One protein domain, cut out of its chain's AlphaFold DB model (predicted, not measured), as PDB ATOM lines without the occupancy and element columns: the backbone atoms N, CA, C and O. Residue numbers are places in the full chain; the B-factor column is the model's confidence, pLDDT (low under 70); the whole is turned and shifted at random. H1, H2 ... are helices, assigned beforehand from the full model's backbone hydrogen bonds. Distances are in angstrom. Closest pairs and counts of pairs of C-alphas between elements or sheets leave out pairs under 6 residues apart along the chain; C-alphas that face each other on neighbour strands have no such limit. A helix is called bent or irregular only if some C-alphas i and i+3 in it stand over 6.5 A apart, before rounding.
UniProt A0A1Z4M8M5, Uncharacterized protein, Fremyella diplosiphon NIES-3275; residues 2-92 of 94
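This is residues 2 to 92 of the 94 residues of an uncharacterized protein of Fremyella diplosiphon NIES-3275 (UniProt A0A1Z4M8M5). The model is a long, thin fold-back of helices: the bent helix H1, with arms H1a and H1b, makes one limb, and H3 then H4 come back beside it as the other, H3 beside H1b and the first part of H4 beside H1a. The turn between the limbs, at one end of the long axis, holds the small helix H2, while residues 77 to 92 of H4 stick out at the other end as a free arm. The printed part has 91 residues with four named helices in the order H1, H2, H3, H4 and no named strand; its class is all helix. It is extended, with a radius of gyration of the C-alphas of 21.1 A and spans of 72 by 18 by 17 A.

Begin with residues 2 to 25, H1, assigned as one helix by its hydrogen bonds but bent: C-alphas 11 and 14 are 6.6 A apart. Its arms, H1a, residues 2 to 11, and H1b, residues 14 to 25, stand at a shallow tilt of 32 degrees. Next look at H2, residues 34 to 37, which is close to but not clearly touching H3, residues 43 to 57; their closest C-alphas, of Asp 34 and Ile 50, are 8.0 A apart. H1b and H3 touch, closest at the C-alphas of Asp 15 and Ile 56, 6.2 A; they run opposite ways at a shallow tilt of 33 degrees, only just short of steep. H4, residues 61 to 92, touches H1a with residues 61 to 72 alone. Their closest C-alphas are those of Thr 8 and Ala 65, 5.1 A apart, and they run opposite ways at a shallow tilt of 29 degrees. H3 and H4 are apart. Every O i to N i+4 pair is within hydrogen-bond range in H1a and H1b, against 9 of 11 in H3 and 26 of 28 in H4; H2 is too short for such a pair.

Find C-alpha 2 at (246.396, 338.713, 396.275); from there H1a runs 14.3 A to C-alpha 11, and H1b then covers 16.4 A. H3 starts at C-alpha 43, at (225.026, 366.694, 421.111), and spans 21.6 A; it is irregular, with C-alphas 44 and 47 7.3 A apart. H4 runs 46.6 A to C-alpha 92 at (273.072, 321.361, 395.418), with a kink of 26 degrees near residue 71. It is neither bent nor irregular, but only just: C-alphas 71 and 74 are 6.4 A apart.

The two C-alphas farthest apart, those of Arg 39 and His 92, are 72.4 A from each other; without the free residues 77 to 92 the body spans 48 by 19 by 18 A. The printed part has no cut. The links H2 to H3 and H3 to H4 are tight, and H1 to H2 is short. The mean pLDDT of the printed part is 83.1, and residues 90 to 92 are under 70.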
ATOM      1  N   THR A   2     247.197 338.857 395.037       74.56
ATOM      2  CA  THR A   2     246.396 338.713 396.275       74.56
ATOM      3  C   THR A   2     246.780 339.674 397.407       74.56
ATOM      4  O   THR A   2     245.899 340.246 398.032       74.56
ATOM      5  N   CYS A   3     248.074 339.925 397.637       72.19
ATOM      6  CA  CYS A   3     248.516 340.848 398.695       72.19
ATOM      7  C   CYS A   3     248.090 342.302 398.446       72.19
ATOM      8  O   CYS A   3     247.695 342.988 399.377       72.19
ATOM      9  N   VAL A   4     248.123 342.762 397.192       75.12
ATOM     10  CA  VAL A   4     247.701 344.129 396.844       75.12
ATOM     11  C   VAL A   4     246.195 344.279 397.043       75.12
ATOM     12  O   VAL A   4     245.760 345.251 397.645       75.12
ATOM     13  N   LEU A   5     245.404 343.279 396.634       79.62
ATOM     14  CA  LEU A   5     243.958 343.263 396.881       79.62
ATOM     15  C   LEU A   5     243.625 343.294 398.379       79.62
ATOM     16  O   LEU A   5     242.743 344.048 398.783       79.62
ATOM     17  N   LEU A   6     244.350 342.530 399.204       81.44
ATOM     18  CA  LEU A   6     244.167 342.533 400.659       81.44
ATOM     19  C   LEU A   6     244.475 343.900 401.276       81.44
ATOM     20  O   LEU A   6     243.708 344.371 402.108       81.44
ATOM     21  N   VAL A   7     245.554 344.560 400.849       83.06
ATOM     22  CA  VAL A   7     245.919 345.902 401.334       83.06
ATOM     23  C   VAL A   7     244.865 346.930 400.958       83.06
ATOM     24  O   VAL A   7     244.487 347.744 401.794       83.06
ATOM     25  N   THR A   8     244.362 346.880 399.726       81.94
ATOM     26  CA  THR A   8     243.306 347.788 399.274       81.94
ATOM     27  C   THR A   8     242.016 347.579 400.066       81.94
ATOM     28  O   THR A   8     241.421 348.553 400.514       81.94
ATOM     29  N   LEU A   9     241.619 346.325 400.313       84.19
ATOM     30  CA  LEU A   9     240.465 345.985 401.157       84.19
ATOM     31  C   LEU A   9     240.639 346.476 402.598       84.19
ATOM     32  O   LEU A   9     239.734 347.099 403.148       84.19
ATOM     33  N   LEU A  10     241.810 346.241 403.195       82.88
ATOM     34  CA  LEU A  10     242.140 346.689 404.550       82.88
ATOM     35  C   LEU A  10     242.175 348.217 404.666       82.88
ATOM     36  O   LEU A  10     241.780 348.758 405.693       82.88
ATOM     37  N   ALA A  11     242.634 348.914 403.626       84.19
ATOM     38  CA  ALA A  11     242.641 350.372 403.582       84.19
ATOM     39  C   ALA A  11     241.233 350.955 403.387       84.19
ATOM     40  O   ALA A  11     240.942 352.014 403.936       84.19
ATOM     41  N   TYR A  12     240.374 350.267 402.632       84.69
ATOM     42  CA  TYR A  12     239.011 350.701 402.319       84.69
ATOM     43  C   TYR A  12     238.022 350.492 403.476       84.69
ATOM     44  O   TYR A  12     237.196 351.360 403.744       84.69
ATOM     45  N   LEU A  13     238.123 349.374 404.201       85.56
ATOM     46  CA  LEU A  13     237.226 349.031 405.313       85.56
ATOM     47  C   LEU A  13     237.017 350.137 406.371       85.56
ATOM     48  O   LEU A  13     235.865 350.402 406.710       85.56
ATOM     49  N   PRO A  14     238.069 350.773 406.925       83.81
ATOM     50  CA  PRO A  14     237.890 351.801 407.947       83.81
ATOM     51  C   PRO A  14     237.202 353.056 407.403       83.81
ATOM     52  O   PRO A  14     236.439 353.684 408.128       83.81
ATOM     53  N   ASP A  15     237.436 353.397 406.134       85.06
ATOM     54  CA  ASP A  15     236.793 354.531 405.464       85.06
ATOM     55  C   ASP A  15     235.295 354.259 405.266       85.06
ATOM     56  O   ASP A  15     234.453 355.076 405.633       85.06
ATOM     57  N   LEU A  16     234.958 353.046 404.815       86.81
ATOM     58  CA  LEU A  16     233.578 352.585 404.682       86.81
ATOM     59  C   LEU A  16     232.843 352.571 406.032       86.81
ATOM     60  O   LEU A  16     231.714 353.049 406.124       86.81
ATOM     61  N   TYR A  17     233.477 352.048 407.085       87.31
ATOM     62  CA  TYR A  17     232.894 352.031 408.429       87.31
ATOM     63  C   TYR A  17     232.629 353.449 408.946       87.31
ATOM     64  O   TYR A  17     231.565 353.722 409.501       87.31
ATOM     65  N   ALA A  18     233.579 354.359 408.734       86.56
ATOM     66  CA  ALA A  18     233.461 355.746 409.148       86.56
ATOM     67  C   ALA A  18     232.310 356.465 408.415       86.56
ATOM     68  O   ALA A  18     231.516 357.155 409.054       86.56
ATOM     69  N   GLN A  19     232.158 356.236 407.106       85.94
ATOM     70  CA  GLN A  19     231.033 356.757 406.323       85.94
ATOM     71  C   GLN A  19     229.685 356.206 406.807       85.94
ATOM     72  O   GLN A  19     228.766 356.985 407.044       85.94
ATOM     73  N   MET A  20     229.573 354.888 407.020       87.38
ATOM     74  CA  MET A  20     228.338 354.275 407.531       87.38
ATOM     75  C   MET A  20     227.956 354.800 408.916       87.38
ATOM     76  O   MET A  20     226.778 354.997 409.200       87.38
ATOM     77  N   ARG A  21     228.938 355.033 409.792       88.81
ATOM     78  CA  ARG A  21     228.680 355.561 411.135       88.81
ATOM     79  C   ARG A  21     228.201 357.011 411.095       88.81
ATOM     80  O   ARG A  21     227.277 357.345 411.826       88.81
ATOM     81  N   LEU A  22     228.773 357.847 410.228       88.31
ATOM     82  CA  LEU A  22     228.285 359.213 410.007       88.31
ATOM     83  C   LEU A  22     226.854 359.226 409.458       88.31
ATOM     84  O   LEU A  22     226.029 359.998 409.940       88.31
ATOM     85  N   ASP A  23     226.551 358.341 408.510       88.25
ATOM     86  CA  ASP A  23     225.205 358.201 407.946       88.25
ATOM     87  C   ASP A  23     224.188 357.748 409.009       88.25
ATOM     88  O   ASP A  23     223.124 358.346 409.152       88.25
ATOM     89  N   TYR A  24     224.561 356.773 409.850       88.62
ATOM     90  CA  TYR A  24     223.730 356.309 410.966       88.62
ATOM     91  C   TYR A  24     223.456 357.402 412.006       88.62
ATOM     92  O   TYR A  24     222.348 357.499 412.530       88.62
ATOM     93  N   LEU A  25     224.451 358.242 412.298       87.31
ATOM     94  CA  LEU A  25     224.297 359.388 413.197       87.31
ATOM     95  C   LEU A  25     223.431 360.505 412.578       87.31
ATOM     96  O   LEU A  25     222.981 361.396 413.293       87.31
ATOM     97  N   GLY A  26     223.164 360.462 411.270       87.19
ATOM     98  CA  GLY A  26     222.385 361.474 410.558       87.19
ATOM     99  C   GLY A  26     223.210 362.681 410.111       87.19
ATOM    100  O   GLY A  26     222.650 363.768 409.948       87.19
ATOM    101  N   PHE A  27     224.523 362.506 409.928       87.31
ATOM    102  CA  PHE A  27     225.422 363.539 409.417       87.31
ATOM    103  C   PHE A  27     225.005 363.971 408.005       87.31
ATOM    104  O   PHE A  27     224.904 363.149 407.095       87.31
ATOM    105  N   ASP A  28     224.782 365.268 407.798       88.06
ATOM    106  CA  ASP A  28     224.382 365.786 406.488       88.06
ATOM    107  C   ASP A  28     225.610 366.139 405.639       88.06
ATOM    108  O   ASP A  28     226.169 367.223 405.761       88.06
ATOM    109  N   PHE A  29     226.027 365.248 404.737       84.31
ATOM    110  CA  PHE A  29     227.188 365.486 403.864       84.31
ATOM    111  C   PHE A  29     227.040 366.702 402.932       84.31
ATOM    112  O   PHE A  29     228.053 367.240 402.478       84.31
ATOM    113  N   ASN A  30     225.811 367.158 402.665       85.06
ATOM    114  CA  ASN A  30     225.532 368.311 401.807       85.06
ATOM    115  C   ASN A  30     225.457 369.635 402.581       85.06
ATOM    116  O   ASN A  30     225.286 370.686 401.963       85.06
ATOM    117  N   GLY A  31     225.583 369.607 403.911       84.38
ATOM    118  CA  GLY A  31     225.567 370.811 404.737       84.38
ATOM    119  C   GLY A  31     226.710 371.768 404.382       84.38
ATOM    120  O   GLY A  31     227.843 371.338 404.141       84.38
ATOM    121  N   TRP A  32     226.402 373.066 404.347       82.69
ATOM    122  CA  TRP A  32     227.351 374.131 403.992       82.69
ATOM    123  C   TRP A  32     228.217 374.575 405.178       82.69
ATOM    124  O   TRP A  32     229.321 375.075 404.971       82.69
ATOM    125  N   SER A  33     227.747 374.362 406.408       85.81
ATOM    126  CA  SER A  33     228.472 374.629 407.653       85.81
ATOM    127  C   SER A  33     228.522 373.382 408.543       85.81
ATOM    128  O   SER A  33     227.690 372.485 408.403       85.81
ATOM    129  N   ASP A  34     229.474 373.310 409.478       82.25
ATOM    130  CA  ASP A  34     229.536 372.196 410.438       82.25
ATOM    131  C   ASP A  34     228.270 372.129 411.315       82.25
ATOM    132  O   ASP A  34     227.808 371.041 411.652       82.25
ATOM    133  N   GLU A  35     227.640 373.270 411.610       85.50
ATOM    134  CA  GLU A  35     226.359 373.323 412.328       85.50
ATOM    135  C   GLU A  35     225.216 372.693 411.519       85.50
ATOM    136  O   GLU A  35     224.434 371.912 412.067       85.50
ATOM    137  N   ASP A  36     225.152 372.959 410.209       86.44
ATOM    138  CA  ASP A  36     224.164 372.339 409.317       86.44
ATOM    139  C   ASP A  36     224.376 370.825 409.216       86.44
ATOM    140  O   ASP A  36     223.417 370.052 409.256       86.44
ATOM    141  N   ARG A  37     225.643 370.402 409.138       85.25
ATOM    142  CA  ARG A  37     226.054 368.992 409.038       85.25
ATOM    143  C   ARG A  37     225.689 368.185 410.279       85.25
ATOM    144  O   ARG A  37     225.311 367.020 410.171       85.25
ATOM    145  N   LEU A  38     225.771 368.812 411.452       89.69
ATOM    146  CA  LEU A  38     225.525 368.199 412.762       89.69
ATOM    147  C   LEU A  38     224.097 368.412 413.275       89.69
ATOM    148  O   LEU A  38     223.767 367.967 414.375       89.69
ATOM    149  N   ARG A  39     223.229 369.074 412.500       87.12
ATOM    150  CA  ARG A  39     221.891 369.496 412.945       87.12
ATOM    151  C   ARG A  39     221.019 368.347 413.455       87.12
ATOM    152  O   ARG A  39     220.209 368.554 414.355       87.12
ATOM    153  N   LYS A  40     221.165 367.156 412.869       86.88
ATOM    154  CA  LYS A  40     220.404 365.946 413.224       86.88
ATOM    155  C   LYS A  40     221.133 365.032 414.214       86.88
ATOM    156  O   LYS A  40     220.546 364.047 414.642       86.88
ATOM    157  N   ILE A  41     222.377 365.358 414.568       88.50
ATOM    158  CA  ILE A  41     223.213 364.551 415.456       88.50
ATOM    159  C   ILE A  41     223.010 365.002 416.902       88.50
ATOM    160  O   ILE A  41     223.069 366.201 417.224       88.50
ATOM    161  N   ASP A  42     222.809 364.018 417.776       89.19
ATOM    162  CA  ASP A  42     222.754 364.205 419.222       89.19
ATOM    163  C   ASP A  42     224.026 364.892 419.744       89.19
ATOM    164  O   ASP A  42     225.131 364.543 419.321       89.19
ATOM    165  N   PRO A  43     223.907 365.863 420.668       85.62
ATOM    166  CA  PRO A  43     225.026 366.694 421.111       85.62
ATOM    167  C   PRO A  43     226.202 365.886 421.674       85.62
ATOM    168  O   PRO A  43     227.344 366.297 421.495       85.62
ATOM    169  N   GLU A  44     225.935 364.723 422.273       87.44
ATOM    170  CA  GLU A  44     226.949 363.802 422.803       87.44
ATOM    171  C   GLU A  44     227.862 363.211 421.711       87.44
ATOM    172  O   GLU A  44     229.041 362.969 421.955       87.44
ATOM    173  N   PHE A  45     227.355 363.036 420.486       87.44
ATOM    174  CA  PHE A  45     228.088 362.406 419.379       87.44
ATOM    175  C   PHE A  45     228.637 363.408 418.357       87.44
ATOM    176  O   PHE A  45     229.259 363.008 417.371       87.44
ATOM    177  N   ARG A  46     228.431 364.717 418.561       87.88
ATOM    178  CA  ARG A  46     228.863 365.755 417.606       87.88
ATOM    179  C   ARG A  46     230.375 365.827 417.466       87.88
ATOM    180  O   ARG A  46     230.872 365.862 416.342       87.88
ATOM    181  N   ASP A  47     231.101 365.804 418.580       88.19
ATOM    182  CA  ASP A  47     232.567 365.838 418.562       88.19
ATOM    183  C   ASP A  47     233.150 364.603 417.866       88.19
ATOM    184  O   ASP A  47     234.068 364.717 417.048       88.19
ATOM    185  N   GLU A  48     232.568 363.426 418.121       87.94
ATOM    186  CA  GLU A  48     232.961 362.184 417.455       87.94
ATOM    187  C   GLU A  48     232.696 362.264 415.944       87.94
ATOM    188  O   GLU A  48     233.573 361.938 415.141       87.94
ATOM    189  N   ALA A  49     231.524 362.760 415.539       87.19
ATOM    190  CA  ALA A  49     231.164 362.914 414.134       87.19
ATOM    191  C   ALA A  49     232.106 363.879 413.391       87.19
ATOM    192  O   ALA A  49     232.546 363.575 412.282       87.19
ATOM    193  N   ILE A  50     232.492 365.005 414.003       87.00
ATOM    194  CA  ILE A  50     233.462 365.943 413.408       87.00
ATOM    195  C   ILE A  50     234.826 365.273 413.227       87.00
ATOM    196  O   ILE A  50     235.447 365.406 412.167       87.00
ATOM    197  N   GLN A  51     235.318 364.568 414.251       87.00
ATOM    198  CA  GLN A  51     236.601 363.868 414.168       87.00
ATOM    199  C   GLN A  51     236.587 362.803 413.073       87.00
ATOM    200  O   GLN A  51     237.528 362.716 412.282       87.00
ATOM    201  N   LEU A  52     235.505 362.033 412.996       86.50
ATOM    202  CA  LEU A  52     235.336 360.975 412.015       86.50
ATOM    203  C   LEU A  52     235.275 361.551 410.595       86.50
ATOM    204  O   LEU A  52     236.005 361.100 409.714       86.50
ATOM    205  N   TYR A  53     234.509 362.622 410.394       85.12
ATOM    206  CA  TYR A  53     234.427 363.329 409.119       85.12
ATOM    207  C   TYR A  53     235.782 363.912 408.683       85.12
ATOM    208  O   TYR A  53     236.203 363.713 407.541       85.12
ATOM    209  N   ARG A  54     236.525 364.558 409.593       82.94
ATOM    210  CA  ARG A  54     237.888 365.047 409.309       82.94
ATOM    211  C   ARG A  54     238.861 363.917 408.985       82.94
ATOM    212  O   ARG A  54     239.725 364.094 408.129       82.94
ATOM    213  N   SER A  55     238.722 362.764 409.640       81.00
ATOM    214  CA  SER A  55     239.557 361.592 409.370       81.00
ATOM    215  C   SER A  55     239.352 361.051 407.951       81.00
ATOM    216  O   SER A  55     240.327 360.630 407.334       81.00
ATOM    217  N   ILE A  56     238.119 361.071 407.433       78.38
ATOM    218  CA  ILE A  56     237.791 360.608 406.072       78.38
ATOM    219  C   ILE A  56     238.207 361.652 405.020       78.38
ATOM    220  O   ILE A  56     238.721 361.297 403.963       78.38
ATOM    221  N   MET A  57     238.041 362.949 405.311       72.56
ATOM    222  CA  MET A  57     238.439 364.034 404.397       72.56
ATOM    223  C   MET A  57     239.958 364.188 404.223       72.56
ATOM    224  O   MET A  57     240.393 364.866 403.295       72.56
ATOM    225  N   GLY A  58     240.757 363.624 405.132       73.38
ATOM    226  CA  GLY A  58     242.215 363.697 405.101       73.38
ATOM    227  C   GLY A  58     242.844 362.780 404.047       73.38
ATOM    228  O   GLY A  58     242.591 362.880 402.848       73.38
ATOM    229  N   ILE A  59     243.732 361.885 404.486       73.44
ATOM    230  CA  ILE A  59     244.377 360.916 403.595       73.44
ATOM    231  C   ILE A  59     243.340 359.866 403.193       73.44
ATOM    232  O   ILE A  59     243.131 358.892 403.920       73.44
ATOM    233  N   GLY A  60     242.715 360.065 402.032       75.81
ATOM    234  CA  GLY A  60     241.745 359.121 401.487       75.81
ATOM    235  C   GLY A  60     242.308 357.700 401.399       75.81
ATOM    236  O   GLY A  60     243.514 357.489 401.198       75.81
ATOM    237  N   TRP A  61     241.423 356.710 401.527       80.56
ATOM    238  CA  TRP A  61     241.776 355.286 401.541       80.56
ATOM    239  C   TRP A  61     242.679 354.863 400.372       80.56
ATOM    240  O   TRP A  61     243.572 354.033 400.550       80.56
ATOM    241  N   THR A  62     242.521 355.481 399.196       80.62
ATOM    242  CA  THR A  62     243.325 355.212 397.996       80.62
ATOM    243  C   THR A  62     244.811 355.494 398.217       80.62
ATOM    244  O   THR A  62     245.661 354.691 397.832       80.62
ATOM    245  N   LEU A  63     245.145 356.609 398.873       82.25
ATOM    246  CA  LEU A  63     246.537 356.971 399.149       82.25
ATOM    247  C   LEU A  63     247.134 356.042 400.214       82.25
ATOM    248  O   LEU A  63     248.276 355.601 400.098       82.25
ATOM    249  N   LYS A  64     246.329 355.678 401.218       82.25
ATOM    250  CA  LYS A  64     246.692 354.707 402.258       82.25
ATOM    251  C   LYS A  64     247.011 353.335 401.648       82.25
ATOM    252  O   LYS A  64     248.008 352.712 402.015       82.25
ATOM    253  N   ALA A  65     246.222 352.912 400.660       82.75
ATOM    254  CA  ALA A  65     246.457 351.695 399.890       82.75
ATOM    255  C   ALA A  65     247.737 351.781 399.040       82.75
ATOM    256  O   ALA A  65     248.518 350.831 399.030       82.75
ATOM    257  N   MET A  66     247.994 352.915 398.373       83.56
ATOM    258  CA  MET A  66     249.219 353.120 397.587       83.56
ATOM    259  C   MET A  66     250.478 353.018 398.451       83.56
ATOM    260  O   MET A  66     251.402 352.291 398.093       83.56
ATOM    261  N   ILE A  67     250.507 353.687 399.606       85.12
ATOM    262  CA  ILE A  67     251.652 353.634 400.529       85.12
ATOM    263  C   ILE A  67     251.875 352.199 401.023       85.12
ATOM    264  O   ILE A  67     252.999 351.695 400.985       85.12
ATOM    265  N   GLY A  68     250.803 351.508 401.427       81.94
ATOM    266  CA  GLY A  68     250.880 350.108 401.845       81.94
ATOM    267  C   GLY A  68     251.396 349.189 400.735       81.94
ATOM    268  O   GLY A  68     252.243 348.332 400.981       81.94
ATOM    269  N   ALA A  69     250.946 349.399 399.496       81.81
ATOM    270  CA  ALA A  69     251.398 348.631 398.343       81.81
ATOM    271  C   ALA A  69     252.891 348.860 398.049       81.81
ATOM    272  O   ALA A  69     253.624 347.889 397.857       81.81
ATOM    273  N   VAL A  70     253.360 350.112 398.077       84.50
ATOM    274  CA  VAL A  70     254.774 350.462 397.854       84.50
ATOM    275  C   VAL A  70     255.687 349.816 398.896       84.50
ATOM    276  O   VAL A  70     256.765 349.352 398.543       84.50
ATOM    277  N   LEU A  71     255.253 349.719 400.155       83.00
ATOM    278  CA  LEU A  71     256.018 349.048 401.211       83.00
ATOM    279  C   LEU A  71     256.023 347.517 401.074       83.00
ATOM    280  O   LEU A  71     257.013 346.867 401.407       83.00
ATOM    281  N   LEU A  72     254.941 346.920 400.568       80.56
ATOM    282  CA  LEU A  72     254.807 345.461 400.461       80.56
ATOM    283  C   LEU A  72     255.500 344.855 399.237       80.56
ATOM    284  O   LEU A  72     255.952 343.710 399.303       80.56
ATOM    285  N   ILE A  73     255.619 345.597 398.135       81.31
ATOM    286  CA  ILE A  73     256.325 345.145 396.925       81.31
ATOM    287  C   ILE A  73     257.782 344.717 397.208       81.31
ATOM    288  O   ILE A  73     258.126 343.582 396.869       81.31
ATOM    289  N   PRO A  74     258.647 345.535 397.846       84.31
ATOM    290  CA  PRO A  74     260.029 345.140 398.110       84.31
ATOM    291  C   PRO A  74     260.111 343.942 399.064       84.31
ATOM    292  O   PRO A  74     260.942 343.059 398.858       84.31
ATOM    293  N   TYR A  75     259.209 343.844 400.045       82.94
ATOM    294  CA  TYR A  75     259.149 342.693 400.948       82.94
ATOM    295  C   TYR A  75     258.874 341.379 400.199       82.94
ATOM    296  O   TYR A  75     259.530 340.365 400.447       82.94
ATOM    297  N   GLN A  76     257.947 341.390 399.238       81.31
ATOM    298  CA  GLN A  76     257.637 340.218 398.409       81.31
ATOM    299  C   GLN A  76     258.825 339.790 397.541       81.31
ATOM    300  O   GLN A  76     259.093 338.594 397.403       81.31
ATOM    301  N   ILE A  77     259.566 340.756 396.991       86.00
ATOM    302  CA  ILE A  77     260.762 340.487 396.181       86.00
ATOM    303  C   ILE A  77     261.853 339.837 397.042       86.00
ATOM    304  O   ILE A  77     262.400 338.802 396.662       86.00
ATOM    305  N   VAL A  78     262.136 340.400 398.221       88.12
ATOM    306  CA  VAL A  78     263.180 339.894 399.127       88.12
ATOM    307  C   VAL A  78     262.843 338.495 399.640       88.12
ATOM    308  O   VAL A  78     263.679 337.596 399.575       88.12
ATOM    309  N   THR A  79     261.616 338.279 400.112       87.19
ATOM    310  CA  THR A  79     261.188 336.971 400.637       87.19
ATOM    311  C   THR A  79     261.194 335.886 399.561       87.19
ATOM    312  O   THR A  79     261.739 334.808 399.793       87.19
ATOM    313  N   SER A  80     260.678 336.176 398.363       84.94
ATOM    314  CA  SER A  80     260.709 335.229 397.240       84.94
ATOM    315  C   SER A  80     262.144 334.912 396.803       84.94
ATOM    316  O   SER A  80     262.472 333.751 396.549       84.94
ATOM    317  N   GLY A  81     263.020 335.923 396.774       88.25
ATOM    318  CA  GLY A  81     264.444 335.754 396.480       88.25
ATOM    319  C   GLY A  81     265.160 334.869 397.503       88.25
ATOM    320  O   GLY A  81     265.865 333.933 397.123       88.25
ATOM    321  N   LEU A  82     264.925 335.097 398.799       88.69
ATOM    322  CA  LEU A  82     265.491 334.282 399.880       88.69
ATOM    323  C   LEU A  82     265.020 332.829 399.808       88.69
ATOM    324  O   LEU A  82     265.840 331.912 399.880       88.69
ATOM    325  N   VAL A  83     263.717 332.604 399.613       87.88
ATOM    326  CA  VAL A  83     263.163 331.251 399.458       87.88
ATOM    327  C   VAL A  83     263.808 330.547 398.268       87.88
ATOM    328  O   VAL A  83     264.205 329.388 398.391       87.88
ATOM    329  N   PHE A  84     263.985 331.237 397.139       86.88
ATOM    330  CA  PHE A  84     264.656 330.671 395.972       86.88
ATOM    331  C   PHE A  84     266.118 330.292 396.264       86.88
ATOM    332  O   PHE A  84     266.537 329.185 395.924       86.88
ATOM    333  N   MET A  85     266.887 331.148 396.949       86.62
ATOM    334  CA  MET A  85     268.287 330.865 397.310       86.62
ATOM    335  C   MET A  85     268.427 329.678 398.274       86.62
ATOM    336  O   MET A  85     269.290 328.817 398.076       86.62
ATOM    337  N   VAL A  86     267.555 329.586 399.283       87.19
ATOM    338  CA  VAL A  86     267.526 328.457 400.228       87.19
ATOM    339  C   VAL A  86     267.119 327.165 399.516       87.19
ATOM    340  O   VAL A  86     267.745 326.121 399.707       87.19
ATOM    341  N   SER A  87     266.120 327.236 398.634       81.94
ATOM    342  CA  SER A  87     265.670 326.092 397.832       81.94
ATOM    343  C   SER A  87     266.772 325.590 396.898       81.94
ATOM    344  O   SER A  87     266.964 324.383 396.759       81.94
ATOM    345  N   LYS A  88     267.537 326.508 396.292       75.81
ATOM    346  CA  LYS A  88     268.670 326.167 395.426       75.81
ATOM    347  C   LYS A  88     269.823 325.539 396.214       75.81
ATOM    348  O   LYS A  88     270.397 324.561 395.749       75.81
ATOM    349  N   SER A  89     270.111 326.041 397.417       72.19
ATOM    350  CA  SER A  89     271.158 325.488 398.292       72.19
ATOM    351  C   SER A  89     270.834 324.069 398.761       72.19
ATOM    352  O   SER A  89     271.712 323.212 398.756       72.19
ATOM    353  N   LYS A  90     269.563 323.766 399.067       60.28
ATOM    354  CA  LYS A  90     269.135 322.386 399.369       60.28
ATOM    355  C   LYS A  90     269.273 321.430 398.183       60.28
ATOM    356  O   LYS A  90     269.482 320.243 398.392       60.28
ATOM    357  N   LYS A  91     269.155 321.928 396.950       56.72
ATOM    358  CA  LYS A  91     269.228 321.115 395.725       56.72
ATOM    359  C   LYS A  91     270.657 320.823 395.251       56.72
ATOM    360  O   LYS A  91     270.818 320.005 394.360       56.72
ATOM    361  N   HIS A  92     271.659 321.521 395.788       51.16
ATOM    362  CA  HIS A  92     273.072 321.361 395.418       51.16
ATOM    363  C   HIS A  92     273.903 320.641 396.501       51.16
ATOM    364  O   HIS A  92     275.067 320.344 396.270       51.16
TER     365      HIS A  92